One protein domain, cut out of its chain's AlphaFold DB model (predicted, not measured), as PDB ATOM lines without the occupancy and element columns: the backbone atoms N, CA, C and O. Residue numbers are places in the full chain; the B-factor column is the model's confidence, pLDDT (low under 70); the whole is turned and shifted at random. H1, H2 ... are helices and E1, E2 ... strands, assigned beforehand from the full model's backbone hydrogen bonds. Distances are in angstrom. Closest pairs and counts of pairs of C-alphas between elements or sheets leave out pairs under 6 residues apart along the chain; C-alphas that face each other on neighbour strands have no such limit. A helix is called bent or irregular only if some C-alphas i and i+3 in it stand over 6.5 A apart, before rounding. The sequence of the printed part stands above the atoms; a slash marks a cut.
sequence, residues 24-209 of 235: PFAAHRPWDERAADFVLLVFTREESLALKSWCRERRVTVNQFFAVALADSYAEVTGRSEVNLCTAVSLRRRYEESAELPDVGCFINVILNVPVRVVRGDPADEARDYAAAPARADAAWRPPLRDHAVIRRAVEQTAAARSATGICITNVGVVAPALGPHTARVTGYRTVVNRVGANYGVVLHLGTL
ATOM      1  N   PRO A  24      88.930 117.512  96.818       63.94
ATOM      2  CA  PRO A  24      89.724 117.785  95.630       63.94
ATOM      3  C   PRO A  24      90.055 119.275  95.581       63.94
ATOM      4  O   PRO A  24      89.186 120.131  95.767       63.94
ATOM      5  N   PHE A  25      91.317 119.610  95.328       62.22
ATOM      6  CA  PHE A  25      91.651 120.998  95.071       62.22
ATOM      7  C   PHE A  25      91.194 121.405  93.678       62.22
ATOM      8  O   PHE A  25      91.522 120.753  92.691       62.22
ATOM      9  N   ALA A  26      90.621 122.602  93.566       55.62
ATOM     10  CA  ALA A  26      90.582 123.324  92.295       55.62
ATOM     11  C   ALA A  26      91.980 123.860  91.875       55.62
ATOM     12  O   ALA A  26      92.082 124.707  90.995       55.62
ATOM     13  N   ALA A  27      93.075 123.402  92.502       50.44
ATOM     14  CA  ALA A  27      94.429 123.954  92.374       50.44
ATOM     15  C   ALA A  27      95.070 123.757  90.991       50.44
ATOM     16  O   ALA A  27      96.071 124.406  90.696       50.44
ATOM     17  N   HIS A  28      94.512 122.909  90.126       50.84
ATOM     18  CA  HIS A  28      94.965 122.789  88.736       50.84
ATOM     19  C   HIS A  28      94.332 123.808  87.792       50.84
ATOM     20  O   HIS A  28      94.663 123.810  86.610       50.84
ATOM     21  N   ARG A  29      93.475 124.702  88.298       53.28
ATOM     22  CA  ARG A  29      93.078 125.866  87.519       53.28
ATOM     23  C   ARG A  29      94.294 126.782  87.279       53.28
ATOM     24  O   ARG A  29      95.109 126.942  88.207       53.28
ATOM     25  N   PRO A  30      94.438 127.341  86.062       55.62
ATOM     26  CA  PRO A  30      95.362 128.427  85.742       55.62
ATOM     27  C   PRO A  30      95.395 129.514  86.828       55.62
ATOM     28  O   PRO A  30      94.414 129.719  87.539       55.62
ATOM     29  N   TRP A  31      96.541 130.171  87.037       53.81
ATOM     30  CA  TRP A  31      96.729 131.105  88.163       53.81
ATOM     31  C   TRP A  31      95.712 132.260  88.169       53.81
ATOM     32  O   TRP A  31      95.243 132.664  89.229       53.81
ATOM     33  N   ASP A  32      95.347 132.740  86.990       56.47
ATOM     34  CA  ASP A  32      94.299 133.724  86.710       56.47
ATOM     35  C   ASP A  32      92.879 133.233  87.040       56.47
ATOM     36  O   ASP A  32      92.009 134.034  87.369       56.47
ATOM     37  N   GLU A  33      92.658 131.920  87.051       51.97
ATOM     38  CA  GLU A  33      91.400 131.284  87.456       51.97
ATOM     39  C   GLU A  33      91.367 130.891  88.946       51.97
ATOM     40  O   GLU A  33      90.331 130.456  89.469       51.97
ATOM     41  N   ARG A  34      92.491 131.019  89.664       57.38
ATOM     42  CA  ARG A  34      92.560 130.731  91.103       57.38
ATOM     43  C   ARG A  34      91.985 131.897  91.904       57.38
ATOM     44  O   ARG A  34      92.716 132.747  92.406       57.38
ATOM     45  N   ALA A  35      90.675 131.884  92.122       53.59
ATOM     46  CA  ALA A  35      90.050 132.747  93.118       53.59
ATOM     47  C   ALA A  35      90.221 132.160  94.535       53.59
ATOM     48  O   ALA A  35      89.877 131.004  94.824       53.59
ATOM     49  N   ALA A  36      90.772 132.963  95.448       57.78
ATOM     50  CA  ALA A  36      90.603 132.753  96.879       57.78
ATOM     51  C   ALA A  36      89.354 133.522  97.312       57.78
ATOM     52  O   ALA A  36      89.447 134.672  97.742       57.78
ATOM     53  N   ASP A  37      88.187 132.898  97.158       67.31
ATOM     54  CA  ASP A  37      86.950 133.468  97.675       67.31
ATOM     55  C   ASP A  37      87.061 133.571  99.196       67.31
ATOM     56  O   ASP A  37      87.258 132.576  99.900       67.31
ATOM     57  N   PHE A  38      87.003 134.805  99.693       72.75
ATOM     58  CA  PHE A  38      86.971 135.103 101.114       72.75
ATOM     59  C   PHE A  38      85.628 135.745 101.436       72.75
ATOM     60  O   PHE A  38      85.179 136.665 100.753       72.75
ATOM     61  N   VAL A  39      85.000 135.281 102.511       78.50
ATOM     62  CA  VAL A  39      83.778 135.881 103.042       78.50
ATOM     63  C   VAL A  39      84.101 136.430 104.419       78.50
ATOM     64  O   VAL A  39      84.533 135.698 105.308       78.50
ATOM     65  N   LEU A  40      83.930 137.740 104.587       82.31
ATOM     66  CA  LEU A  40      84.091 138.381 105.885       82.31
ATOM     67  C   LEU A  40      82.761 138.319 106.641       82.31
ATOM     68  O   LEU A  40      81.786 138.943 106.229       82.31
ATOM     69  N   LEU A  41      82.757 137.620 107.773       85.25
ATOM     70  CA  LEU A  41      81.657 137.633 108.732       85.25
ATOM     71  C   LEU A  41      82.015 138.592 109.871       85.25
ATOM     72  O   LEU A  41      83.004 138.382 110.575       85.25
ATOM     73  N   VAL A  42      81.235 139.661 110.036       86.12
ATOM     74  CA  VAL A  42      81.439 140.657 111.097       86.12
ATOM     75  C   VAL A  42      80.303 140.550 112.095       86.12
ATOM     76  O   VAL A  42      79.151 140.756 111.738       86.12
ATOM     77  N   PHE A  43      80.651 140.285 113.351       85.94
ATOM     78  CA  PHE A  43      79.716 140.365 114.464       85.94
ATOM     79  C   PHE A  43      79.781 141.768 115.055       85.94
ATOM     80  O   PHE A  43      80.859 142.295 115.359       85.94
ATOM     81  N   THR A  44      78.621 142.374 115.256       86.50
ATOM     82  CA  THR A  44      78.485 143.580 116.062       86.50
ATOM     83  C   THR A  44      78.902 143.302 117.506       86.50
ATOM     84  O   THR A  44      79.042 142.159 117.962       86.50
ATOM     85  N   ARG A  45      79.095 144.377 118.274       83.88
ATOM     86  CA  ARG A  45      79.374 144.265 119.708       83.88
ATOM     87  C   ARG A  45      78.251 143.537 120.447       83.88
ATOM     88  O   ARG A  45      78.546 142.752 121.339       83.88
ATOM     89  N   GLU A  46      77.003 143.825 120.101       89.50
ATOM     90  CA  GLU A  46      75.830 143.237 120.741       89.50
ATOM     91  C   GLU A  46      75.756 141.734 120.475       89.50
ATOM     92  O   GLU A  46      75.737 140.958 121.426       89.50
ATOM     93  N   GLU A  47      75.876 141.316 119.213       91.06
ATOM     94  CA  GLU A  47      75.915 139.894 118.841       91.06
ATOM     95  C   GLU A  47      77.100 139.172 119.492       91.06
ATOM     96  O   GLU A  47      76.959 138.063 120.002       91.06
ATOM     97  N   SER A  48      78.268 139.818 119.554       90.12
ATOM     98  CA  SER A  48      79.445 139.259 120.231       90.12
ATOM     99  C   SER A  48      79.221 139.069 121.735       90.12
ATOM    100  O   SER A  48      79.729 138.110 122.318       90.12
ATOM    101  N   LEU A  49      78.508 139.991 122.389       90.81
ATOM    102  CA  LEU A  49      78.170 139.884 123.810       90.81
ATOM    103  C   LEU A  49      77.097 138.821 124.045       90.81
ATOM    104  O   LEU A  49      77.251 138.026 124.969       90.81
ATOM    105  N   ALA A  50      76.074 138.763 123.194       94.00
ATOM    106  CA  ALA A  50      75.046 137.731 123.234       94.00
ATOM    107  C   ALA A  50      75.662 136.335 123.066       94.00
ATOM    108  O   ALA A  50      75.426 135.461 123.899       94.00
ATOM    109  N   LEU A  51      76.545 136.157 122.077       92.69
ATOM    110  CA  LEU A  51      77.272 134.905 121.864       92.69
ATOM    111  C   LEU A  51      78.129 134.532 123.080       92.69
ATOM    112  O   LEU A  51      78.087 133.397 123.544       92.69
ATOM    113  N   LYS A  52      78.887 135.483 123.641       92.19
ATOM    114  CA  LYS A  52      79.694 135.234 124.849       92.19
ATOM    115  C   LYS A  52      78.831 134.824 126.042       92.19
ATOM    116  O   LYS A  52      79.223 133.913 126.771       92.19
ATOM    117  N   SER A  53      77.690 135.478 126.247       95.25
ATOM    118  CA  SER A  53      76.744 135.135 127.314       95.25
ATOM    119  C   SER A  53      76.171 133.734 127.114       95.25
ATOM    120  O   SER A  53      76.279 132.915 128.024       95.25
ATOM    121  N   TRP A  54      75.695 133.426 125.905       95.31
ATOM    122  CA  TRP A  54      75.181 132.105 125.538       95.31
ATOM    123  C   TRP A  54      76.224 131.003 125.768       95.31
ATOM    124  O   TRP A  54      75.937 129.990 126.409       95.31
ATOM    125  N   CYS A  55      77.466 131.228 125.318       94.69
ATOM    126  CA  CYS A  55      78.582 130.304 125.511       94.69
ATOM    127  C   CYS A  55      78.873 130.075 127.000       94.69
ATOM    128  O   CYS A  55      79.036 128.936 127.438       94.69
ATOM    129  N   ARG A  56      78.895 131.154 127.795       95.12
ATOM    130  CA  ARG A  56      79.138 131.095 129.240       95.12
ATOM    131  C   ARG A  56      78.058 130.295 129.967       95.12
ATOM    132  O   ARG A  56      78.401 129.428 130.764       95.12
ATOM    133  N   GLU A  57      76.785 130.557 129.681       95.88
ATOM    134  CA  GLU A  57      75.646 129.841 130.278       95.88
ATOM    135  C   GLU A  57      75.716 128.336 130.006       95.88
ATOM    136  O   GLU A  57      75.450 127.522 130.887       95.88
ATOM    137  N   ARG A  58      76.162 127.963 128.805       94.06
ATOM    138  CA  ARG A  58      76.272 126.566 128.361       94.06
ATOM    139  C   ARG A  58      77.615 125.909 128.653       94.06
ATOM    140  O   ARG A  58      77.788 124.735 128.317       94.06
ATOM    141  N   ARG A  59      78.540 126.628 129.300       94.00
ATOM    142  CA  ARG A  59      79.900 126.171 129.633       94.00
ATOM    143  C   ARG A  59      80.702 125.716 128.407       94.00
ATOM    144  O   ARG A  59      81.455 124.749 128.478       94.00
ATOM    145  N   VAL A  60      80.551 126.427 127.293       93.19
ATOM    146  CA  VAL A  60      81.338 126.234 126.067       93.19
ATOM    147  C   VAL A  60      82.125 127.498 125.743       93.19
ATOM    148  O   VAL A  60      81.793 128.597 126.182       93.19
ATOM    149  N   THR A  61      83.200 127.360 124.978       91.75
ATOM    150  CA  THR A  61      83.973 128.501 124.475       91.75
ATOM    151  C   THR A  61      83.463 128.934 123.104       91.75
ATOM    152  O   THR A  61      82.928 128.133 122.341       91.75
ATOM    153  N   VAL A  62      83.720 130.194 122.745       91.44
ATOM    154  CA  VAL A  62      83.410 130.733 121.410       91.44
ATOM    155  C   VAL A  62      84.079 129.912 120.296       91.44
ATOM    156  O   VAL A  62      83.481 129.696 119.249       91.44
ATOM    157  N   ASN A  63      85.286 129.381 120.532       90.75
ATOM    158  CA  ASN A  63      85.967 128.510 119.568       90.75
ATOM    159  C   ASN A  63      85.241 127.186 119.354       90.75
ATOM    160  O   ASN A  63      85.160 126.721 118.224       90.75
ATOM    161  N   GLN A  64      84.749 126.571 120.431       92.56
ATOM    162  CA  GLN A  64      84.013 125.308 120.346       92.56
ATOM    163  C   GLN A  64      82.690 125.510 119.610       92.56
ATOM    164  O   GLN A  64      82.368 124.727 118.726       92.56
ATOM    165  N   PHE A  65      81.983 126.604 119.908       93.44
ATOM    166  CA  PHE A  65      80.769 126.978 119.188       93.44
ATOM    167  C   PHE A  65      81.023 127.136 117.684       93.44
ATOM    168  O   PHE A  65      80.370 126.487 116.877       93.44
ATOM    169  N   PHE A  66      82.004 127.955 117.289       93.81
ATOM    170  CA  PHE A  66      82.282 128.185 115.869       93.81
ATOM    171  C   PHE A  66      82.839 126.957 115.148       93.81
ATOM    172  O   PHE A  66      82.633 126.825 113.945       93.81
ATOM    173  N   ALA A  67      83.537 126.063 115.849       91.94
ATOM    174  CA  ALA A  67      83.977 124.799 115.272       91.94
ATOM    175  C   ALA A  67      82.785 123.918 114.882       91.94
ATOM    176  O   ALA A  67      82.755 123.402 113.768       91.94
ATOM    177  N   VAL A  68      81.795 123.803 115.771       92.12
ATOM    178  CA  VAL A  68      80.555 123.068 115.501       92.12
ATOM    179  C   VAL A  68      79.720 123.769 114.439       92.12
ATOM    180  O   VAL A  68      79.323 123.120 113.487       92.12
ATOM    181  N   ALA A  69      79.540 125.091 114.519       92.56
ATOM    182  CA  ALA A  69      78.796 125.840 113.505       92.56
ATOM    183  C   ALA A  69      79.413 125.687 112.100       92.56
ATOM    184  O   ALA A  69      78.694 125.539 111.116       92.56
ATOM    185  N   LEU A  70      80.750 125.677 112.003       91.12
ATOM    186  CA  LEU A  70      81.449 125.391 110.751       91.12
ATOM    187  C   LEU A  70      81.203 123.951 110.281       91.12
ATOM    188  O   LEU A  70      80.977 123.736 109.092       91.12
ATOM    189  N   ALA A  71      81.279 122.975 111.190       89.19
ATOM    190  CA  ALA A  71      81.020 121.573 110.877       89.19
ATOM    191  C   ALA A  71      79.588 121.367 110.371       89.19
ATOM    192  O   ALA A  71      79.409 120.717 109.349       89.19
ATOM    193  N   ASP A  72      78.607 121.964 111.046       89.12
ATOM    194  CA  ASP A  72      77.180 121.903 110.730       89.12
ATOM    195  C   ASP A  72      76.876 122.534 109.367       89.12
ATOM    196  O   ASP A  72      76.349 121.871 108.478       89.12
ATOM    197  N   SER A  73      77.357 123.759 109.124       89.06
ATOM    198  CA  SER A  73      77.212 124.410 107.811       89.06
ATOM    199  C   SER A  73      77.864 123.596 106.686       89.06
ATOM    200  O   SER A  73      77.353 123.518 105.569       89.06
ATOM    201  N   TYR A  74      79.016 122.977 106.955       85.81
ATOM    202  CA  TYR A  74      79.692 122.130 105.976       85.81
ATOM    203  C   TYR A  74      78.941 120.810 105.735       85.81
ATOM    204  O   TYR A  74      78.831 120.359 104.593       85.81
ATOM    205  N   ALA A  75      78.419 120.193 106.794       85.69
ATOM    206  CA  ALA A  75      77.587 118.997 106.751       85.69
ATOM    207  C   ALA A  75      76.311 119.229 105.932       85.69
ATOM    208  O   ALA A  75      76.016 118.429 105.044       85.69
ATOM    209  N   GLU A  76      75.629 120.355 106.149       85.38
ATOM    210  CA  GLU A  76      74.431 120.757 105.404       85.38
ATOM    211  C   GLU A  76      74.706 120.857 103.897       85.38
ATOM    212  O   GLU A  76      73.998 120.256 103.091       85.38
ATOM    213  N   VAL A  77      75.780 121.553 103.509       84.06
ATOM    214  CA  VAL A  77      76.135 121.751 102.092       84.06
ATOM    215  C   VAL A  77      76.614 120.457 101.426       84.06
ATOM    216  O   VAL A  77      76.383 120.255 100.234       84.06
ATOM    217  N   THR A  78      77.303 119.582 102.163       81.00
ATOM    218  CA  THR A  78      77.912 118.364 101.595       81.00
ATOM    219  C   THR A  78      77.078 117.097 101.777       81.00
ATOM    220  O   THR A  78      77.461 116.048 101.259       81.00
ATOM    221  N   GLY A  79      75.967 117.166 102.515       81.75
ATOM    222  CA  GLY A  79      75.148 116.007 102.882       81.75
ATOM    223  C   GLY A  79      75.845 115.028 103.835       81.75
ATOM    224  O   GLY A  79      75.417 113.881 103.961       81.75
ATOM    225  N   ARG A  80      76.941 115.440 104.483       79.69
ATOM    226  CA  ARG A  80      77.712 114.594 105.405       79.69
ATOM    227  C   ARG A  80      77.138 114.692 106.813       79.69
ATOM    228  O   ARG A  80      76.812 115.776 107.264       79.69
ATOM    229  N   SER A  81      77.069 113.578 107.533       77.69
ATOM    230  CA  SER A  81      76.658 113.540 108.948       77.69
ATOM    231  C   SER A  81      77.830 113.674 109.927       77.69
ATOM    232  O   SER A  81      77.632 113.926 111.116       77.69
ATOM    233  N   GLU A  82      79.060 113.504 109.438       77.75
ATOM    234  CA  GLU A  82      80.289 113.613 110.219       77.75
ATOM    235  C   GLU A  82      81.359 114.377 109.434       77.75
ATOM    236  O   GLU A  82      81.548 114.189 108.227       77.75
ATOM    237  N   VAL A  83      82.060 115.265 110.137       81.19
ATOM    238  CA  VAL A  83      83.050 116.177 109.566       81.19
ATOM    239  C   VAL A  83      84.324 116.121 110.395       81.19
ATOM    240  O   VAL A  83      84.299 116.278 111.611       81.19
ATOM    241  N   ASN A  84      85.463 115.948 109.728       83.62
ATOM    242  CA  ASN A  84      86.767 116.031 110.374       83.62
ATOM    243  C   ASN A  84      87.303 117.461 110.298       83.62
ATOM    244  O   ASN A  84      87.663 117.946 109.219       83.62
ATOM    245  N   LEU A  85      87.386 118.118 111.455       86.88
ATOM    246  CA  LEU A  85      87.991 119.437 111.596       86.88
ATOM    247  C   LEU A  85      89.491 119.352 111.889       86.88
ATOM    248  O   LEU A  85      89.962 118.533 112.676       86.88
ATOM    249  N   CYS A  86      90.241 120.280 111.308       87.62
ATOM    250  CA  CYS A  86      91.595 120.614 111.729       87.62
ATOM    251  C   CYS A  86      91.545 121.828 112.664       87.62
ATOM    252  O   CYS A  86      90.942 122.846 112.332       87.62
ATOM    253  N   THR A  87      92.197 121.753 113.821       89.31
ATOM    254  CA  THR A  87      92.157 122.821 114.833       89.31
ATOM    255  C   THR A  87      93.552 123.343 115.101       89.31
ATOM    256  O   THR A  87      94.394 122.611 115.621       89.31
ATOM    257  N   ALA A  88      93.801 124.610 114.779       87.75
ATOM    258  CA  ALA A  88      95.049 125.255 115.165       87.75
ATOM    259  C   ALA A  88      95.006 125.663 116.644       87.75
ATOM    260  O   ALA A  88      94.078 126.343 117.089       87.75
ATOM    261  N   VAL A  89      96.037 125.280 117.394       86.12
ATOM    262  CA  VAL A  89      96.237 125.639 118.799       86.12
ATOM    263  C   VAL A  89      97.567 126.369 118.970       86.12
ATOM    264  O   VAL A  89      98.560 126.056 118.313       86.12
ATOM    265  N   SER A  90      97.586 127.368 119.850       85.50
ATOM    266  CA  SER A  90      98.811 128.098 120.186       85.50
ATOM    267  C   SER A  90      99.719 127.244 121.066       85.50
ATOM    268  O   SER A  90      99.268 126.677 122.061       85.50
ATOM    269  N   LEU A  91     101.009 127.220 120.734       85.19
ATOM    270  CA  LEU A  91     102.056 126.609 121.554       85.19
ATOM    271  C   LEU A  91     102.639 127.584 122.590       85.19
ATOM    272  O   LEU A  91     103.394 127.187 123.477       85.19
ATOM    273  N   ARG A  92     102.270 128.870 122.528       83.50
ATOM    274  CA  ARG A  92     102.638 129.837 123.572       83.50
ATOM    275  C   ARG A  92     102.023 129.407 124.903       83.50
ATOM    276  O   ARG A  92     100.854 129.030 124.944       83.50
ATOM    277  N   ARG A  93     102.805 129.493 125.986       81.12
ATOM    278  CA  ARG A  93     102.449 129.027 127.346       81.12
ATOM    279  C   ARG A  93     102.271 127.507 127.482       81.12
ATOM    280  O   ARG A  93     101.719 127.043 128.478       81.12
ATOM    281  N   ARG A  94     102.730 126.730 126.495       81.56
ATOM    282  CA  ARG A  94     102.749 125.260 126.531       81.56
ATOM    283  C   ARG A  94     104.133 124.681 126.817       81.56
ATOM    284  O   ARG A  94     104.337 123.494 126.611       81.56
ATOM    285  N   TYR A  95     105.074 125.491 127.284       82.06
ATOM    286  CA  TYR A  95     106.415 125.047 127.656       82.06
ATOM    287  C   TYR A  95     106.700 125.429 129.108       82.06
ATOM    288  O   TYR A  95     106.194 126.448 129.581       82.06
ATOM    289  N   GLU A  96     107.408 124.558 129.824       71.19
ATOM    290  CA  GLU A  96     107.734 124.722 131.247       71.19
ATOM    291  C   GLU A  96     108.794 125.798 131.476       71.19
ATOM    292  O   GLU A  96     108.759 126.480 132.500       71.19
ATOM    293  N   GLU A  97     109.721 125.977 130.532       72.06
ATOM    294  CA  GLU A  97     110.735 127.015 130.641       72.06
ATOM    295  C   GLU A  97     110.109 128.411 130.573       72.06
ATOM    296  O   GLU A  97     109.307 128.727 129.696       72.06
ATOM    297  N   SER A  98     110.556 129.271 131.486       55.09
ATOM    298  CA  SER A  98     110.170 130.679 131.616       55.09
ATOM    299  C   SER A  98     110.616 131.570 130.455       55.09
ATOM    300  O   SER A  98     110.279 132.752 130.435       55.09
ATOM    301  N   ALA A  99     111.367 131.031 129.488       60.31
ATOM    302  CA  ALA A  99     111.639 131.715 128.236       60.31
ATOM    303  C   ALA A  99     110.330 131.792 127.444       60.31
ATOM    304  O   ALA A  99     109.969 130.867 126.710       60.31
ATOM    305  N   GLU A 100     109.594 132.887 127.634       68.31
ATOM    306  CA  GLU A 100     108.405 133.174 126.848       68.31
ATOM    307  C   GLU A 100     108.770 133.101 125.364       68.31
ATOM    308  O   GLU A 100     109.722 133.729 124.896       68.31
ATOM    309  N   LEU A 101     108.027 132.277 124.619       77.19
ATOM    310  CA  LEU A 101     108.142 132.262 123.169       77.19
ATOM    311  C   LEU A 101     107.915 133.686 122.650       77.19
ATOM    312  O   LEU A 101     106.981 134.340 123.122       77.19
ATOM    313  N   PRO A 102     108.708 134.152 121.670       78.12
ATOM    314  CA  PRO A 102     108.587 135.514 121.196       78.12
ATOM    315  C   PRO A 102     107.179 135.793 120.661       78.12
ATOM    316  O   PRO A 102     106.507 134.934 120.070       78.12
ATOM    317  N   ASP A 103     106.741 137.037 120.835       68.75
ATOM    318  CA  ASP A 103     105.469 137.506 120.287       68.75
ATOM    319  C   ASP A 103     105.446 137.367 118.762       68.75
ATOM    320  O   ASP A 103     104.435 136.972 118.180       68.75
ATOM    321  N   VAL A 104     106.596 137.577 118.116       70.69
ATOM    322  CA  VAL A 104     106.780 137.396 116.676       70.69
ATOM    323  C   VAL A 104     107.206 135.960 116.369       70.69
ATOM    324  O   VAL A 104     108.230 135.480 116.847       70.69
ATOM    325  N   GLY A 105     106.422 135.282 115.530       73.19
ATOM    326  CA  GLY A 105     106.705 133.926 115.057       73.19
ATOM    327  C   GLY A 105     105.470 133.025 115.031       73.19
ATOM    328  O   GLY A 105     104.454 133.286 115.688       73.19
ATOM    329  N   CYS A 106     105.553 131.947 114.252       79.38
ATOM    330  CA  CYS A 106     104.473 130.975 114.098       79.38
ATOM    331  C   CYS A 106     104.650 129.812 115.086       79.38
ATOM    332  O   CYS A 106     105.247 128.790 114.762       79.38
ATOM    333  N   PHE A 107     104.133 129.978 116.305       84.69
ATOM    334  CA  PHE A 107     104.154 128.946 117.349       84.69
ATOM    335  C   PHE A 107     102.783 128.291 117.478       84.69
ATOM    336  O   PHE A 107     102.020 128.588 118.402       84.69
ATOM    337  N   ILE A 108     102.453 127.433 116.513       85.31
ATOM    338  CA  ILE A 108     101.173 126.727 116.456       85.31
ATOM    339  C   ILE A 108     101.380 125.229 116.250       85.31
ATOM    340  O   ILE A 108     102.307 124.803 115.564       85.31
ATOM    341  N   ASN A 109     100.476 124.441 116.816       85.69
ATOM    342  CA  ASN A 109     100.257 123.052 116.442       85.69
ATOM    343  C   ASN A 109      98.892 122.960 115.758       85.69
ATOM    344  O   ASN A 109      97.970 123.687 116.124       85.69
ATOM    345  N   VAL A 110      98.753 122.077 114.773       85.62
ATOM    346  CA  VAL A 110      97.450 121.795 114.170       85.62
ATOM    347  C   VAL A 110      97.055 120.375 114.508       85.62
ATOM    348  O   VAL A 110      97.679 119.409 114.072       85.62
ATOM    349  N   ILE A 111      95.983 120.261 115.280       84.94
ATOM    350  CA  ILE A 111      95.366 118.986 115.601       84.94
ATOM    351  C   ILE A 111      94.543 118.573 114.389       84.94
ATOM    352  O   ILE A 111      93.607 119.269 113.996       84.94
ATOM    353  N   LEU A 112      94.925 117.455 113.783       81.81
ATOM    354  CA  LEU A 112      94.282 116.921 112.589       81.81
ATOM    355  C   LEU A 112      93.164 115.948 112.969       81.81
ATOM    356  O   LEU A 112      93.277 115.234 113.963       81.81
ATOM    357  N   ASN A 113      92.150 115.854 112.105       77.44
ATOM    358  CA  ASN A 113      91.086 114.846 112.167       77.44
ATOM    359  C   ASN A 113      90.308 114.836 113.489       77.44
ATOM    360  O   ASN A 113      90.128 113.783 114.094       77.44
ATOM    361  N   VAL A 114      89.862 116.002 113.949       84.06
ATOM    362  CA  VAL A 114      88.944 116.095 115.084       84.06
ATOM    363  C   VAL A 114      87.535 115.779 114.579       84.06
ATOM    364  O   VAL A 114      86.993 116.594 113.829       84.06
ATOM    365  N   PRO A 115      86.937 114.631 114.943       81.31
ATOM    366  CA  PRO A 115      85.616 114.279 114.451       81.31
ATOM    367  C   PRO A 115      84.556 115.155 115.118       81.31
ATOM    368  O   PRO A 115      84.510 115.279 116.344       81.31
ATOM    369  N   VAL A 116      83.686 115.736 114.299       84.00
ATOM    370  CA  VAL A 116      82.460 116.409 114.720       84.00
ATOM    371  C   VAL A 116      81.302 115.675 114.076       84.00
ATOM    372  O   VAL A 116      81.197 115.614 112.852       84.00
ATOM    373  N   ARG A 117      80.451 115.089 114.913       79.69
ATOM    374  CA  ARG A 117      79.196 114.501 114.466       79.69
ATOM    375  C   ARG A 117      78.144 115.588 114.517       79.69
ATOM    376  O   ARG A 117      77.958 116.178 115.575       79.69
ATOM    377  N   VAL A 118      77.501 115.815 113.383       79.19
ATOM    378  CA  VAL A 118      76.435 116.798 113.248       79.19
ATOM    379  C   VAL A 118      75.125 116.039 113.411       79.19
ATOM    380  O   VAL A 118      74.703 115.284 112.529       79.19
ATOM    381  N   VAL A 119      74.528 116.154 114.591       77.94
ATOM    382  CA  VAL A 119      73.235 115.559 114.928       77.94
ATOM    383  C   VAL A 119      72.239 116.696 115.106       77.94
ATOM    384  O   VAL A 119      72.541 117.740 115.663       77.94
ATOM    385  N   ARG A 120      70.992 116.507 114.675       70.62
ATOM    386  CA  ARG A 120      69.942 117.468 115.032       70.62
ATOM    387  C   ARG A 120      69.747 117.433 116.557       70.62
ATOM    388  O   ARG A 120      69.207 116.455 117.072       70.62
ATOM    389  N   GLY A 121      70.215 118.464 117.262       77.06
ATOM    390  CA  GLY A 121      70.256 118.538 118.728       77.06
ATOM    391  C   GLY A 121      70.686 119.918 119.244       77.06
ATOM    392  O   GLY A 121      70.655 120.893 118.496       77.06
ATOM    393  N   ASP A 122      71.057 120.019 120.528       86.44
ATOM    394  CA  ASP A 122      71.606 121.258 121.100       86.44
ATOM    395  C   ASP A 122      73.071 121.443 120.648       86.44
ATOM    396  O   ASP A 122      73.924 120.627 121.014       86.44
ATOM    397  N   PRO A 123      73.417 122.533 119.930       85.12
ATOM    398  CA  PRO A 123      74.795 122.822 119.521       85.12
ATOM    399  C   PRO A 123      75.785 122.891 120.693       85.12
ATOM    400  O   PRO A 123      76.997 122.745 120.514       85.12
ATOM    401  N   ALA A 124      75.297 123.144 121.909       88.19
ATOM    402  CA  ALA A 124      76.126 123.149 123.103       88.19
ATOM    403  C   ALA A 124      76.684 121.764 123.444       88.19
ATOM    404  O   ALA A 124      77.829 121.669 123.893       88.19
ATOM    405  N   ASP A 125      75.899 120.707 123.243       87.44
ATOM    406  CA  ASP A 125      76.318 119.335 123.530       87.44
ATOM    407  C   ASP A 125      77.424 118.919 122.558       87.44
ATOM    408  O   ASP A 125      78.504 118.501 122.981       87.44
ATOM    409  N   GLU A 126      77.223 119.193 121.270       87.62
ATOM    410  CA  GLU A 126      78.224 118.968 120.225       87.62
ATOM    411  C   GLU A 126      79.509 119.765 120.471       87.62
ATOM    412  O   GLU A 126      80.614 119.260 120.268       87.62
ATOM    413  N   ALA A 127      79.394 121.005 120.956       90.75
ATOM    414  CA  ALA A 127      80.547 121.854 121.243       90.75
ATOM    415  C   ALA A 127      81.372 121.325 122.427       90.75
ATOM    416  O   ALA A 127      82.609 121.404 122.402       90.75
ATOM    417  N   ARG A 128      80.717 120.759 123.450       88.50
ATOM    418  CA  ARG A 128      81.402 120.090 124.571       88.50
ATOM    419  C   ARG A 128      82.051 118.782 124.128       88.50
ATOM    420  O   ARG A 128      83.198 118.531 124.497       88.50
ATOM    421  N   ASP A 129      81.370 118.001 123.296       85.31
ATOM    422  CA  ASP A 129      81.921 116.772 122.722       85.31
ATOM    423  C   ASP A 129      83.155 117.055 121.865       85.31
ATOM    424  O   ASP A 129      84.207 116.429 122.042       85.31
ATOM    425  N   TYR A 130      83.051 118.053 120.985       88.31
ATOM    426  CA  TYR A 130      84.164 118.537 120.186       88.31
ATOM    427  C   TYR A 130      85.327 118.947 121.083       88.31
ATOM    428  O   TYR A 130      86.439 118.516 120.825       88.31
ATOM    429  N   ALA A 131      85.106 119.702 122.165       87.25
ATOM    430  CA  ALA A 131      86.172 120.204 123.038       87.25
ATOM    431  C   ALA A 131      87.116 119.119 123.582       87.25
ATOM    432  O   ALA A 131      88.321 119.355 123.731       87.25
ATOM    433  N   ALA A 132      86.578 117.938 123.887       83.62
ATOM    434  CA  ALA A 132      87.341 116.857 124.492       83.62
ATOM    435  C   ALA A 132      88.399 116.276 123.538       83.62
ATOM    436  O   ALA A 132      89.480 115.875 123.980       83.62
ATOM    437  N   ALA A 133      88.121 116.236 122.233       82.00
ATOM    438  CA  ALA A 133      89.005 115.608 121.256       82.00
ATOM    439  C   ALA A 133      90.308 116.405 121.000       82.00
ATOM    440  O   ALA A 133      91.379 115.817 121.183       82.00
ATOM    441  N   PRO A 134      90.285 117.722 120.694       85.25
ATOM    442  CA  PRO A 134      91.477 118.552 120.633       85.25
ATOM    443  C   PRO A 134      92.243 118.549 121.950       85.25
ATOM    444  O   PRO A 134      93.457 118.403 121.933       85.25
ATOM    445  N   ALA A 135      91.567 118.644 123.099       84.50
ATOM    446  CA  ALA A 135      92.251 118.654 124.391       84.50
ATOM    447  C   ALA A 135      93.045 117.358 124.649       84.50
ATOM    448  O   ALA A 135      94.192 117.418 125.096       84.50
ATOM    449  N   ARG A 136      92.484 116.188 124.310       83.19
ATOM    450  CA  ARG A 136      93.213 114.908 124.388       83.19
ATOM    451  C   ARG A 136      94.382 114.846 123.411       83.19
ATOM    452  O   ARG A 136      95.465 114.421 123.805       83.19
ATOM    453  N   ALA A 137      94.174 115.261 122.163       83.69
ATOM    454  CA  ALA A 137      95.227 115.258 121.151       83.69
ATOM    455  C   ALA A 137      96.379 116.210 121.519       83.69
ATOM    456  O   ALA A 137      97.542 115.848 121.372       83.69
ATOM    457  N   ASP A 138      96.061 117.384 122.070       84.75
ATOM    458  CA  ASP A 138      97.025 118.367 122.572       84.75
ATOM    459  C   ASP A 138      97.808 117.830 123.781       84.75
ATOM    460  O   ASP A 138      99.023 117.999 123.873       84.75
ATOM    461  N   ALA A 139      97.137 117.119 124.696       84.06
ATOM    462  CA  ALA A 139      97.790 116.473 125.835       84.06
ATOM    463  C   ALA A 139      98.748 115.348 125.401       84.06
ATOM    464  O   ALA A 139      99.839 115.212 125.968       84.06
ATOM    465  N   ALA A 140      98.368 114.577 124.378       83.75
ATOM    466  CA  ALA A 140      99.160 113.479 123.818       83.75
ATOM    467  C   ALA A 140     100.272 113.940 122.857       83.75
ATOM    468  O   ALA A 140     101.128 113.143 122.474       83.75
ATOM    469  N   TRP A 141     100.281 115.212 122.453       85.25
ATOM    470  CA  TRP A 141     101.199 115.719 121.439       85.25
ATOM    471  C   TRP A 141     102.653 115.707 121.922       85.25
ATOM    472  O   TRP A 141     103.024 116.439 122.838       85.25
ATOM    473  N   ARG A 142     103.488 114.866 121.305       84.50
ATOM    474  CA  ARG A 142     104.941 114.795 121.522       84.50
ATOM    475  C   ARG A 142     105.636 114.653 120.166       84.50
ATOM    476  O   ARG A 142     105.905 113.530 119.740       84.50
ATOM    477  N   PRO A 143     105.843 115.752 119.420       80.38
ATOM    478  CA  PRO A 143     106.476 115.655 118.115       80.38
ATOM    479  C   PRO A 143     107.943 115.242 118.305       80.38
ATOM    480  O   PRO A 143     108.624 115.809 119.163       80.38
ATOM    481  N   PRO A 144     108.459 114.288 117.515       81.75
ATOM    482  CA  PRO A 144     109.889 114.026 117.508       81.75
ATOM    483  C   PRO A 144     110.628 115.245 116.950       81.75
ATOM    484  O   PRO A 144     110.084 115.990 116.127       81.75
ATOM    485  N   LEU A 145     111.886 115.418 117.358       83.31
ATOM    486  CA  LEU A 145     112.800 116.318 116.661       83.31
ATOM    487  C   LEU A 145     112.939 115.843 115.210       83.31
ATOM    488  O   LEU A 145     113.015 114.644 114.943       83.31
ATOM    489  N   ARG A 146     112.909 116.786 114.268       88.50
ATOM    490  CA  ARG A 146     112.991 116.496 112.834       88.50
ATOM    491  C   ARG A 146     114.158 117.243 112.228       88.50
ATOM    492  O   ARG A 146     114.283 118.450 112.424       88.50
ATOM    493  N   ASP A 147     114.928 116.541 111.411       93.44
ATOM    494  CA  ASP A 147     115.970 117.162 110.606       93.44
ATOM    495  C   ASP A 147     115.369 118.071 109.533       93.44
ATOM    496  O   ASP A 147     114.272 117.834 109.012       93.44
ATOM    497  N   HIS A 148     116.125 119.094 109.129       93.88
ATOM    498  CA  HIS A 148     115.695 120.039 108.096       93.88
ATOM    499  C   HIS A 148     115.311 119.353 106.779       93.88
ATOM    500  O   HIS A 148     114.375 119.797 106.119       93.88
ATOM    501  N   ALA A 149     115.983 118.260 106.403       94.88
ATOM    502  CA  ALA A 149     115.641 117.494 105.205       94.88
ATOM    503  C   ALA A 149     114.232 116.877 105.294       94.88
ATOM    504  O   ALA A 149     113.462 116.949 104.337       94.88
ATOM    505  N   VAL A 150     113.861 116.340 106.462       93.19
ATOM    506  CA  VAL A 150     112.524 115.781 106.715       93.19
ATOM    507  C   VAL A 150     111.466 116.881 106.664       93.19
ATOM    508  O   VAL A 150     110.407 116.694 106.067       93.19
ATOM    509  N   ILE A 151     111.762 118.047 107.247       89.62
ATOM    510  CA  ILE A 151     110.864 119.208 107.218       89.62
ATOM    511  C   ILE A 151     110.651 119.688 105.778       89.62
ATOM    512  O   ILE A 151     109.507 119.836 105.358       89.62
ATOM    513  N   ARG A 152     111.728 119.883 105.005       90.69
ATOM    514  CA  ARG A 152     111.647 120.316 103.598       90.69
ATOM    515  C   ARG A 152     110.825 119.347 102.760       90.69
ATOM    516  O   ARG A 152     109.900 119.780 102.087       90.69
ATOM    517  N   ARG A 153     111.076 118.043 102.896       90.56
ATOM    518  CA  ARG A 153     110.305 117.013 102.193       90.56
ATOM    519  C   ARG A 153     108.818 117.061 102.552       90.56
ATOM    520  O   ARG A 153     107.979 116.947 101.667       90.56
ATOM    521  N   ALA A 154     108.479 117.246 103.828       85.75
ATOM    522  CA  ALA A 154     107.086 117.375 104.256       85.75
ATOM    523  C   ALA A 154     106.420 118.640 103.680       85.75
ATOM    524  O   ALA A 154     105.255 118.598 103.279       85.75
ATOM    525  N   VAL A 155     107.159 119.751 103.600       83.44
ATOM    526  CA  VAL A 155     106.694 120.991 102.960       83.44
ATOM    527  C   VAL A 155     106.493 120.788 101.459       83.44
ATOM    528  O   VAL A 155     105.450 121.176 100.949       83.44
ATOM    529  N   GLU A 156     107.423 120.137 100.762       84.50
ATOM    530  CA  GLU A 156     107.311 119.822  99.330       84.50
ATOM    531  C   GLU A 156     106.119 118.902  99.040       84.50
ATOM    532  O   GLU A 156     105.340 119.167  98.128       84.50
ATOM    533  N   GLN A 157     105.926 117.857  99.849       83.69
ATOM    534  CA  GLN A 157     104.769 116.961  99.747       83.69
ATOM    535  C   GLN A 157     103.452 117.700  99.971       83.69
ATOM    536  O   GLN A 157     102.483 117.463  99.252       83.69
ATOM    537  N   THR A 158     103.422 118.608 100.948       78.62
ATOM    538  CA  THR A 158     102.264 119.475 101.185       78.62
ATOM    539  C   THR A 158     102.056 120.372  99.964       78.62
ATOM    540  O   THR A 158     101.009 120.316  99.337       78.62
ATOM    541  N   ALA A 159     103.065 121.111  99.514       76.62
ATOM    542  CA  ALA A 159     102.957 121.989  98.350       76.62
ATOM    543  C   ALA A 159     102.518 121.259  97.060       76.62
ATOM    544  O   ALA A 159     101.839 121.854  96.224       76.62
ATOM    545  N   ALA A 160     102.870 119.979  96.907       77.44
ATOM    546  CA  ALA A 160     102.494 119.143  95.767       77.44
ATOM    547  C   ALA A 160     101.128 118.438  95.910       77.44
ATOM    548  O   ALA A 160     100.673 117.798  94.955       77.44
ATOM    549  N   ALA A 161     100.477 118.504  97.077       76.19
ATOM    550  CA  ALA A 161      99.222 117.799  97.305       76.19
ATOM    551  C   ALA A 161      98.112 118.317  96.377       76.19
ATOM    552  O   ALA A 161      97.994 119.510  96.108       76.19
ATOM    553  N   ARG A 162      97.266 117.395  95.906       74.44
ATOM    554  CA  ARG A 162      96.136 117.683  95.001       74.44
ATOM    555  C   ARG A 162      94.783 117.694  95.706       74.44
ATOM    556  O   ARG A 162      93.746 117.877  95.071       74.44
ATOM    557  N   SER A 163      94.794 117.486  97.012       73.69
ATOM    558  CA  SER A 163      93.601 117.450  97.831       73.69
ATOM    559  C   SER A 163      93.861 118.019  99.215       73.69
ATOM    560  O   SER A 163      94.986 118.024  99.724       73.69
ATOM    561  N   ALA A 164      92.785 118.510  99.813       75.19
ATOM    562  CA  ALA A 164      92.765 119.067 101.141       75.19
ATOM    563  C   ALA A 164      92.455 117.998 102.184       75.19
ATOM    564  O   ALA A 164      91.593 117.143 101.972       75.19
ATOM    565  N   THR A 165      93.091 118.101 103.350       69.31
ATOM    566  CA  THR A 165      92.858 117.168 104.467       69.31
ATOM    567  C   THR A 165      91.462 117.319 105.087       69.31
ATOM    568  O   THR A 165      90.970 116.389 105.717       69.31
ATOM    569  N   GLY A 166      90.810 118.472 104.910       77.25
ATOM    570  CA  GLY A 166      89.478 118.756 105.448       77.25
ATOM    571  C   GLY A 166      89.240 120.252 105.620       77.25
ATOM    572  O   GLY A 166      89.870 121.065 104.936       77.25
ATOM    573  N   ILE A 167      88.349 120.611 106.544       83.75
ATOM    574  CA  ILE A 167      88.098 122.006 106.927       83.75
ATOM    575  C   ILE A 167      88.835 122.349 108.218       83.75
ATOM    576  O   ILE A 167      89.107 121.474 109.039       83.75
ATOM    577  N   CYS A 168      89.191 123.616 108.399       87.50
ATOM    578  CA  CYS A 168      90.013 124.056 109.517       87.50
ATOM    579  C   CYS A 168      89.397 125.244 110.252       87.50
ATOM    580  O   CYS A 168      88.807 126.134 109.644       87.50
ATOM    581  N   ILE A 169      89.596 125.282 111.566       89.06
ATOM    582  CA  ILE A 169      89.370 126.466 112.381       89.06
ATOM    583  C   ILE A 169      90.696 126.962 112.955       89.06
ATOM    584  O   ILE A 169      91.512 126.201 113.488       89.06
ATOM    585  N   THR A 170      90.899 128.272 112.862       87.94
ATOM    586  CA  THR A 170      92.031 128.968 113.476       87.94
ATOM    587  C   THR A 170      91.515 130.167 114.258       87.94
ATOM    588  O   THR A 170      90.533 130.796 113.865       87.94
ATOM    589  N   ASN A 171      92.175 130.507 115.363       87.31
ATOM    590  CA  ASN A 171      91.842 131.701 116.128       87.31
ATOM    591  C   ASN A 171      93.114 132.475 116.488       87.31
ATOM    592  O   ASN A 171      93.976 131.948 117.189       87.31
ATOM    593  N   VAL A 172      93.209 133.724 116.028       81.31
ATOM    594  CA  VAL A 172      94.312 134.646 116.364       81.31
ATOM    595  C   VAL A 172      94.114 135.329 117.727       81.31
ATOM    596  O   VAL A 172      95.030 135.931 118.278       81.31
ATOM    597  N   GLY A 173      92.920 135.221 118.307       82.69
ATOM    598  CA  GLY A 173      92.555 135.823 119.581       82.69
ATOM    599  C   GLY A 173      92.283 137.320 119.457       82.69
ATOM    600  O   GLY A 173      91.684 137.793 118.487       82.69
ATOM    601  N   VAL A 174      92.690 138.069 120.481       83.19
ATOM    602  CA  VAL A 174      92.546 139.527 120.520       83.19
ATOM    603  C   VAL A 174      93.796 140.159 119.916       83.19
ATOM    604  O   VAL A 174      94.888 139.999 120.448       83.19
ATOM    605  N   VAL A 175      93.624 140.902 118.824       82.38
ATOM    606  CA  VAL A 175      94.727 141.477 118.035       82.38
ATOM    607  C   VAL A 175      95.233 142.800 118.620       82.38
ATOM    608  O   VAL A 175      96.385 143.166 118.422       82.38
ATOM    609  N   ALA A 176      94.391 143.516 119.374       81.25
ATOM    610  CA  ALA A 176      94.709 144.846 119.900       81.25
ATOM    611  C   ALA A 176      96.048 144.929 120.674       81.25
ATOM    612  O   ALA A 176      96.807 145.853 120.397       81.25
ATOM    613  N   PRO A 177      96.414 143.981 121.564       80.06
ATOM    614  CA  PRO A 177      97.708 144.030 122.246       80.06
ATOM    615  C   PRO A 177      98.904 144.026 121.285       80.06
ATOM    616  O   PRO A 177      99.840 144.792 121.483       80.06
ATOM    617  N   ALA A 178      98.844 143.238 120.206       78.88
ATOM    618  CA  ALA A 178      99.922 143.140 119.220       78.88
ATOM    619  C   ALA A 178     100.085 144.413 118.370       78.88
ATOM    620  O   ALA A 178     101.150 144.661 117.814       78.88
ATOM    621  N   LEU A 179      99.036 145.234 118.265       80.31
ATOM    622  CA  LEU A 179      99.076 146.518 117.559       80.31
ATOM    623  C   LEU A 179      99.612 147.655 118.441       80.31
ATOM    624  O   LEU A 179      99.938 148.728 117.925       80.31
ATOM    625  N   GLY A 180      99.677 147.440 119.760       83.69
ATOM    626  CA  GLY A 180     100.194 148.389 120.743       83.69
ATOM    627  C   GLY A 180      99.646 149.813 120.539       83.69
ATOM    628  O   GLY A 180      98.423 149.989 120.424       83.69
ATOM    629  N   PRO A 181     100.514 150.840 120.444       85.94
ATOM    630  CA  PRO A 181     100.098 152.240 120.307       85.94
ATOM    631  C   PRO A 181      99.379 152.537 118.982       85.94
ATOM    632  O   PRO A 181      98.718 153.566 118.845       85.94
ATOM    633  N   HIS A 182      99.477 151.650 117.990       85.38
ATOM    634  CA  HIS A 182      98.857 151.843 116.682       85.38
ATOM    635  C   HIS A 182      97.414 151.345 116.617       85.38
ATOM    636  O   HIS A 182      96.733 151.637 115.637       85.38
ATOM    637  N   THR A 183      96.914 150.663 117.654       84.50
ATOM    638  CA  THR A 183      95.552 150.100 117.690       84.50
ATOM    639  C   THR A 183      94.481 151.118 117.291       84.50
ATOM    640  O   THR A 183      93.612 150.806 116.483       84.50
ATOM    641  N   ALA A 184      94.565 152.356 117.792       81.94
ATOM    642  CA  ALA A 184      93.589 153.412 117.502       81.94
ATOM    643  C   ALA A 184      93.588 153.879 116.032       81.94
ATOM    644  O   ALA A 184      92.625 154.495 115.582       81.94
ATOM    645  N   ARG A 185      94.658 153.589 115.280       85.69
ATOM    646  CA  ARG A 185      94.797 153.923 113.853       85.69
ATOM    647  C   ARG A 185      94.258 152.814 112.944       85.69
ATOM    648  O   ARG A 185      94.135 153.030 111.741       85.69
ATOM    649  N   VAL A 186      93.949 151.636 113.492       82.56
ATOM    650  CA  VAL A 186      93.461 150.484 112.728       82.56
ATOM    651  C   VAL A 186      91.938 150.532 112.638       82.56
ATOM    652  O   VAL A 186      91.232 150.365 113.628       82.56
ATOM    653  N   THR A 187      91.422 150.739 111.427       78.44
ATOM    654  CA  THR A 187      89.976 150.830 111.159       78.44
ATOM    655  C   THR A 187      89.334 149.490 110.808       78.44
ATOM    656  O   THR A 187      88.118 149.408 110.667       78.44
ATOM    657  N   GLY A 188      90.136 148.442 110.627       76.00
ATOM    658  CA  GLY A 188      89.664 147.112 110.274       76.00
ATOM    659  C   GLY A 188      90.785 146.084 110.331       76.00
ATOM    660  O   GLY A 188      91.962 146.416 110.213       76.00
ATOM    661  N   TYR A 189      90.403 144.828 110.516       77.69
ATOM    662  CA  TYR A 189      91.314 143.694 110.571       77.69
ATOM    663  C   TYR A 189      90.718 142.546 109.765       77.69
ATOM    664  O   TYR A 189      89.531 142.247 109.892       77.69
ATOM    665  N   ARG A 190      91.549 141.897 108.948       77.06
ATOM    666  CA  ARG A 190      91.197 140.661 108.251       77.06
ATOM    667  C   ARG A 190      92.396 139.724 108.247       77.06
ATOM    668  O   ARG A 190      93.507 140.150 107.937       77.06
ATOM    669  N   THR A 191      92.160 138.455 108.551       73.81
ATOM    670  CA  THR A 191      93.155 137.398 108.352       73.81
ATOM    671  C   THR A 191      93.002 136.874 106.931       73.81
ATOM    672  O   THR A 191      91.945 136.357 106.583       73.81
ATOM    673  N   VAL A 192      94.045 137.006 106.114       70.00
ATOM    674  CA  VAL A 192      94.108 136.392 104.784       70.00
ATOM    675  C   VAL A 192      95.340 135.505 104.764       70.00
ATOM    676  O   VAL A 192      96.456 136.002 104.895       70.00
ATOM    677  N   VAL A 193      95.145 134.196 104.630       65.50
ATOM    678  CA  VAL A 193      96.248 133.244 104.466       65.50
ATOM    679  C   VAL A 193      96.163 132.598 103.095       65.50
ATOM    680  O   VAL A 193      95.082 132.279 102.601       65.50
ATOM    681  N   ASN A 194      97.321 132.418 102.468       54.56
ATOM    682  CA  ASN A 194      97.418 131.700 101.209       54.56
ATOM    683  C   ASN A 194      97.257 130.189 101.467       54.56
ATOM    684  O   ASN A 194      97.879 129.641 102.381       54.56
ATOM    685  N   ARG A 195      96.447 129.517 100.640       54.19
ATOM    686  CA  ARG A 195      96.092 128.085 100.721       54.19
ATOM    687  C   ARG A 195      97.307 127.134 100.707       54.19
ATOM    688  O   ARG A 195      97.186 125.997 101.147       54.19
ATOM    689  N   VAL A 196      98.472 127.607 100.256       48.06
ATOM    690  CA  VAL A 196      99.679 126.801  99.975       48.06
ATOM    691  C   VAL A 196     100.328 126.181 101.224       48.06
ATOM    692  O   VAL A 196     100.965 125.140 101.124       48.06
ATOM    693  N   GLY A 197     100.183 126.788 102.406       49.06
ATOM    694  CA  GLY A 197     100.928 126.343 103.594       49.06
ATOM    695  C   GLY A 197     100.329 125.150 104.345       49.06
ATOM    696  O   GLY A 197     101.043 124.499 105.102       49.06
ATOM    697  N   ALA A 198      99.028 124.882 104.185       55.53
ATOM    698  CA  ALA A 198      98.332 123.936 105.061       55.53
ATOM    699  C   ALA A 198      97.213 123.118 104.400       55.53
ATOM    700  O   ALA A 198      96.706 122.193 105.029       55.53
ATOM    701  N   ASN A 199      96.874 123.391 103.130       67.31
ATOM    702  CA  ASN A 199      96.056 122.489 102.317       67.31
ATOM    703  C   ASN A 199      94.711 122.097 102.946       67.31
ATOM    704  O   ASN A 199      94.338 120.926 103.002       67.31
ATOM    705  N   TYR A 200      93.962 123.089 103.417       74.94
ATOM    706  CA  TYR A 200      92.588 122.907 103.885       74.94
ATOM    707  C   TYR A 200      91.605 123.369 102.812       74.94
ATOM    708  O   TYR A 200      91.877 124.323 102.082       74.94
ATOM    709  N   GLY A 201      90.467 122.683 102.703       75.06
ATOM    710  CA  GLY A 201      89.450 122.991 101.698       75.06
ATOM    711  C   GLY A 201      88.683 124.262 102.048       75.06
ATOM    712  O   GLY A 201      88.426 125.089 101.179       75.06
ATOM    713  N   VAL A 202      88.391 124.450 103.338       81.31
ATOM    714  CA  VAL A 202      87.744 125.642 103.902       81.31
ATOM    715  C   VAL A 202      88.422 125.975 105.226       81.31
ATOM    716  O   VAL A 202      88.744 125.069 105.996       81.31
ATOM    717  N   VAL A 203      88.641 127.262 105.504       85.25
ATOM    718  CA  VAL A 203      89.203 127.710 106.784       85.25
ATOM    719  C   VAL A 203      88.357 128.826 107.378       85.25
ATOM    720  O   VAL A 203      88.170 129.866 106.750       85.25
ATOM    721  N   LEU A 204      87.895 128.631 108.613       88.69
ATOM    722  CA  LEU A 204      87.313 129.689 109.430       88.69
ATOM    723  C   LEU A 204      88.415 130.350 110.264       88.69
ATOM    724  O   LEU A 204      89.024 129.727 111.140       88.69
ATOM    725  N   HIS A 205      88.666 131.628 109.990       88.25
ATOM    726  CA  HIS A 205      89.596 132.453 110.754       88.25
ATOM    727  C   HIS A 205      88.834 133.325 111.746       88.25
ATOM    728  O   HIS A 205      88.127 134.253 111.357       88.25
ATOM    729  N   LEU A 206      89.021 133.056 113.034       88.75
ATOM    730  CA  LEU A 206      88.470 133.865 114.113       88.75
ATOM    731  C   LEU A 206      89.498 134.887 114.595       88.75
ATOM    732  O   LEU A 206      90.686 134.583 114.714       88.75
ATOM    733  N   GLY A 207      89.030 136.089 114.915       87.50
ATOM    734  CA  GLY A 207      89.843 137.137 115.518       87.50
ATOM    735  C   GLY A 207      88.981 138.257 116.083       87.50
ATOM    736  O   GLY A 207      87.828 138.435 115.697       87.50
ATOM    737  N   THR A 208      89.530 139.017 117.026       85.06
ATOM    738  CA  THR A 208      88.862 140.185 117.611       85.06
ATOM    739  C   THR A 208      89.797 141.387 117.592       85.06
ATOM    740  O   THR A 208      90.887 141.347 118.163       85.06
ATOM    741  N   LEU A 209      89.359 142.488 116.984       78.06
ATOM    742  CA  LEU A 209      90.060 143.772 117.000       78.06
ATOM    743  C   LEU A 209      89.362 144.727 117.974       78.06
ATOM    744  O   LEU A 209      88.515 145.518 117.566       78.06
TER     745      LEU A 209
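AT A GLANCE: This is residues 24 to 209 of the 235 residues of an uncharacterized protein of Streptomyces sp. RLA2-12 (UniProt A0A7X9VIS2). A twisted sheet of four strands curls round H2, and H3 covers E2 and E1 on the same face. H1 sits at the first end of H2, H5 lies past the ends of E3 and E4, and residues 144 to 154, of which 148 to 154 belong to H4, stick out. The 186 printed residues include five named helices and four named strands in the order H1 H2 E1 E2 H3 H4 E3 H5 E4; the mixed sheet runs E2 E1 E3 E4, and the class is mixed, helices and strands. The whole is compact, with a radius of gyration of the C-alphas of 18.0 A and spans of 49 by 46 by 40 A.

IN THESE COORDINATES: Residues 24 to 44 hold no named element. H1 is residues 45 to 57, from C-alpha 45 at (79.374, 144.265, 119.708); H2 is 62 to 78, 24.0 A long. E1, 82 to 90, spans 25.5 A; E2, 108 to 117, bends by 53 degrees at residue 113. H3 is 123 to 140, 26.4 A; H4 is 148 to 159; E3 is 167 to 174. H5, 176 to 185, is irregular, with C-alphas 178 and 181 9.2 A apart. E4, 202 to 208, ends at (88.862, 140.185, 117.611).

HOW THE PARTS SIT: E1 and E2 form an antiparallel hairpin, with N 85 and O 114 2.8 A apart. E1 and E3 are parallel, with N 86 and O 167 at 2.8 A, as are E3 and E4, with N 170 and O 204 at 2.9 A. E3, H5, E4 form a strand-helix-strand unit, two parallel neighbour strands with a helix between, its crossover right-handed. H2 and H3 on one face make two layers, helices over a sheet; H3 has a height over the sheet of 7.4 A. H2 and H3 touch, closest at the C-alphas of Gln 64 and Ala 127, 5.0 A, and their lines are only just about perpendicular at 71 degrees. Residues 51 to 55 of H1 touch H2, closest at the C-alphas of Cys 55 and Val 62, 6.3 A. H4 and H5 touch no helix and are not on the sheet. H1, H2 and H4 have every O i to N i+4 pair within hydrogen-bond range, H3 has 12 of 14, and H5 has 1 of 6, beside 5 of 7 O i to N i+3 pairs.

THE WHOLE: The C-alphas farthest apart, of Glu 46 and Ala 149, are 49.9 A apart. The printed part has no cut; the links E1 to E2 and H5 to E4 are long. Mean pLDDT of the printed part is 80.8, and it is under 70 at residues 24 to 37, 98 to 100, 103, 165 and 193 to 199.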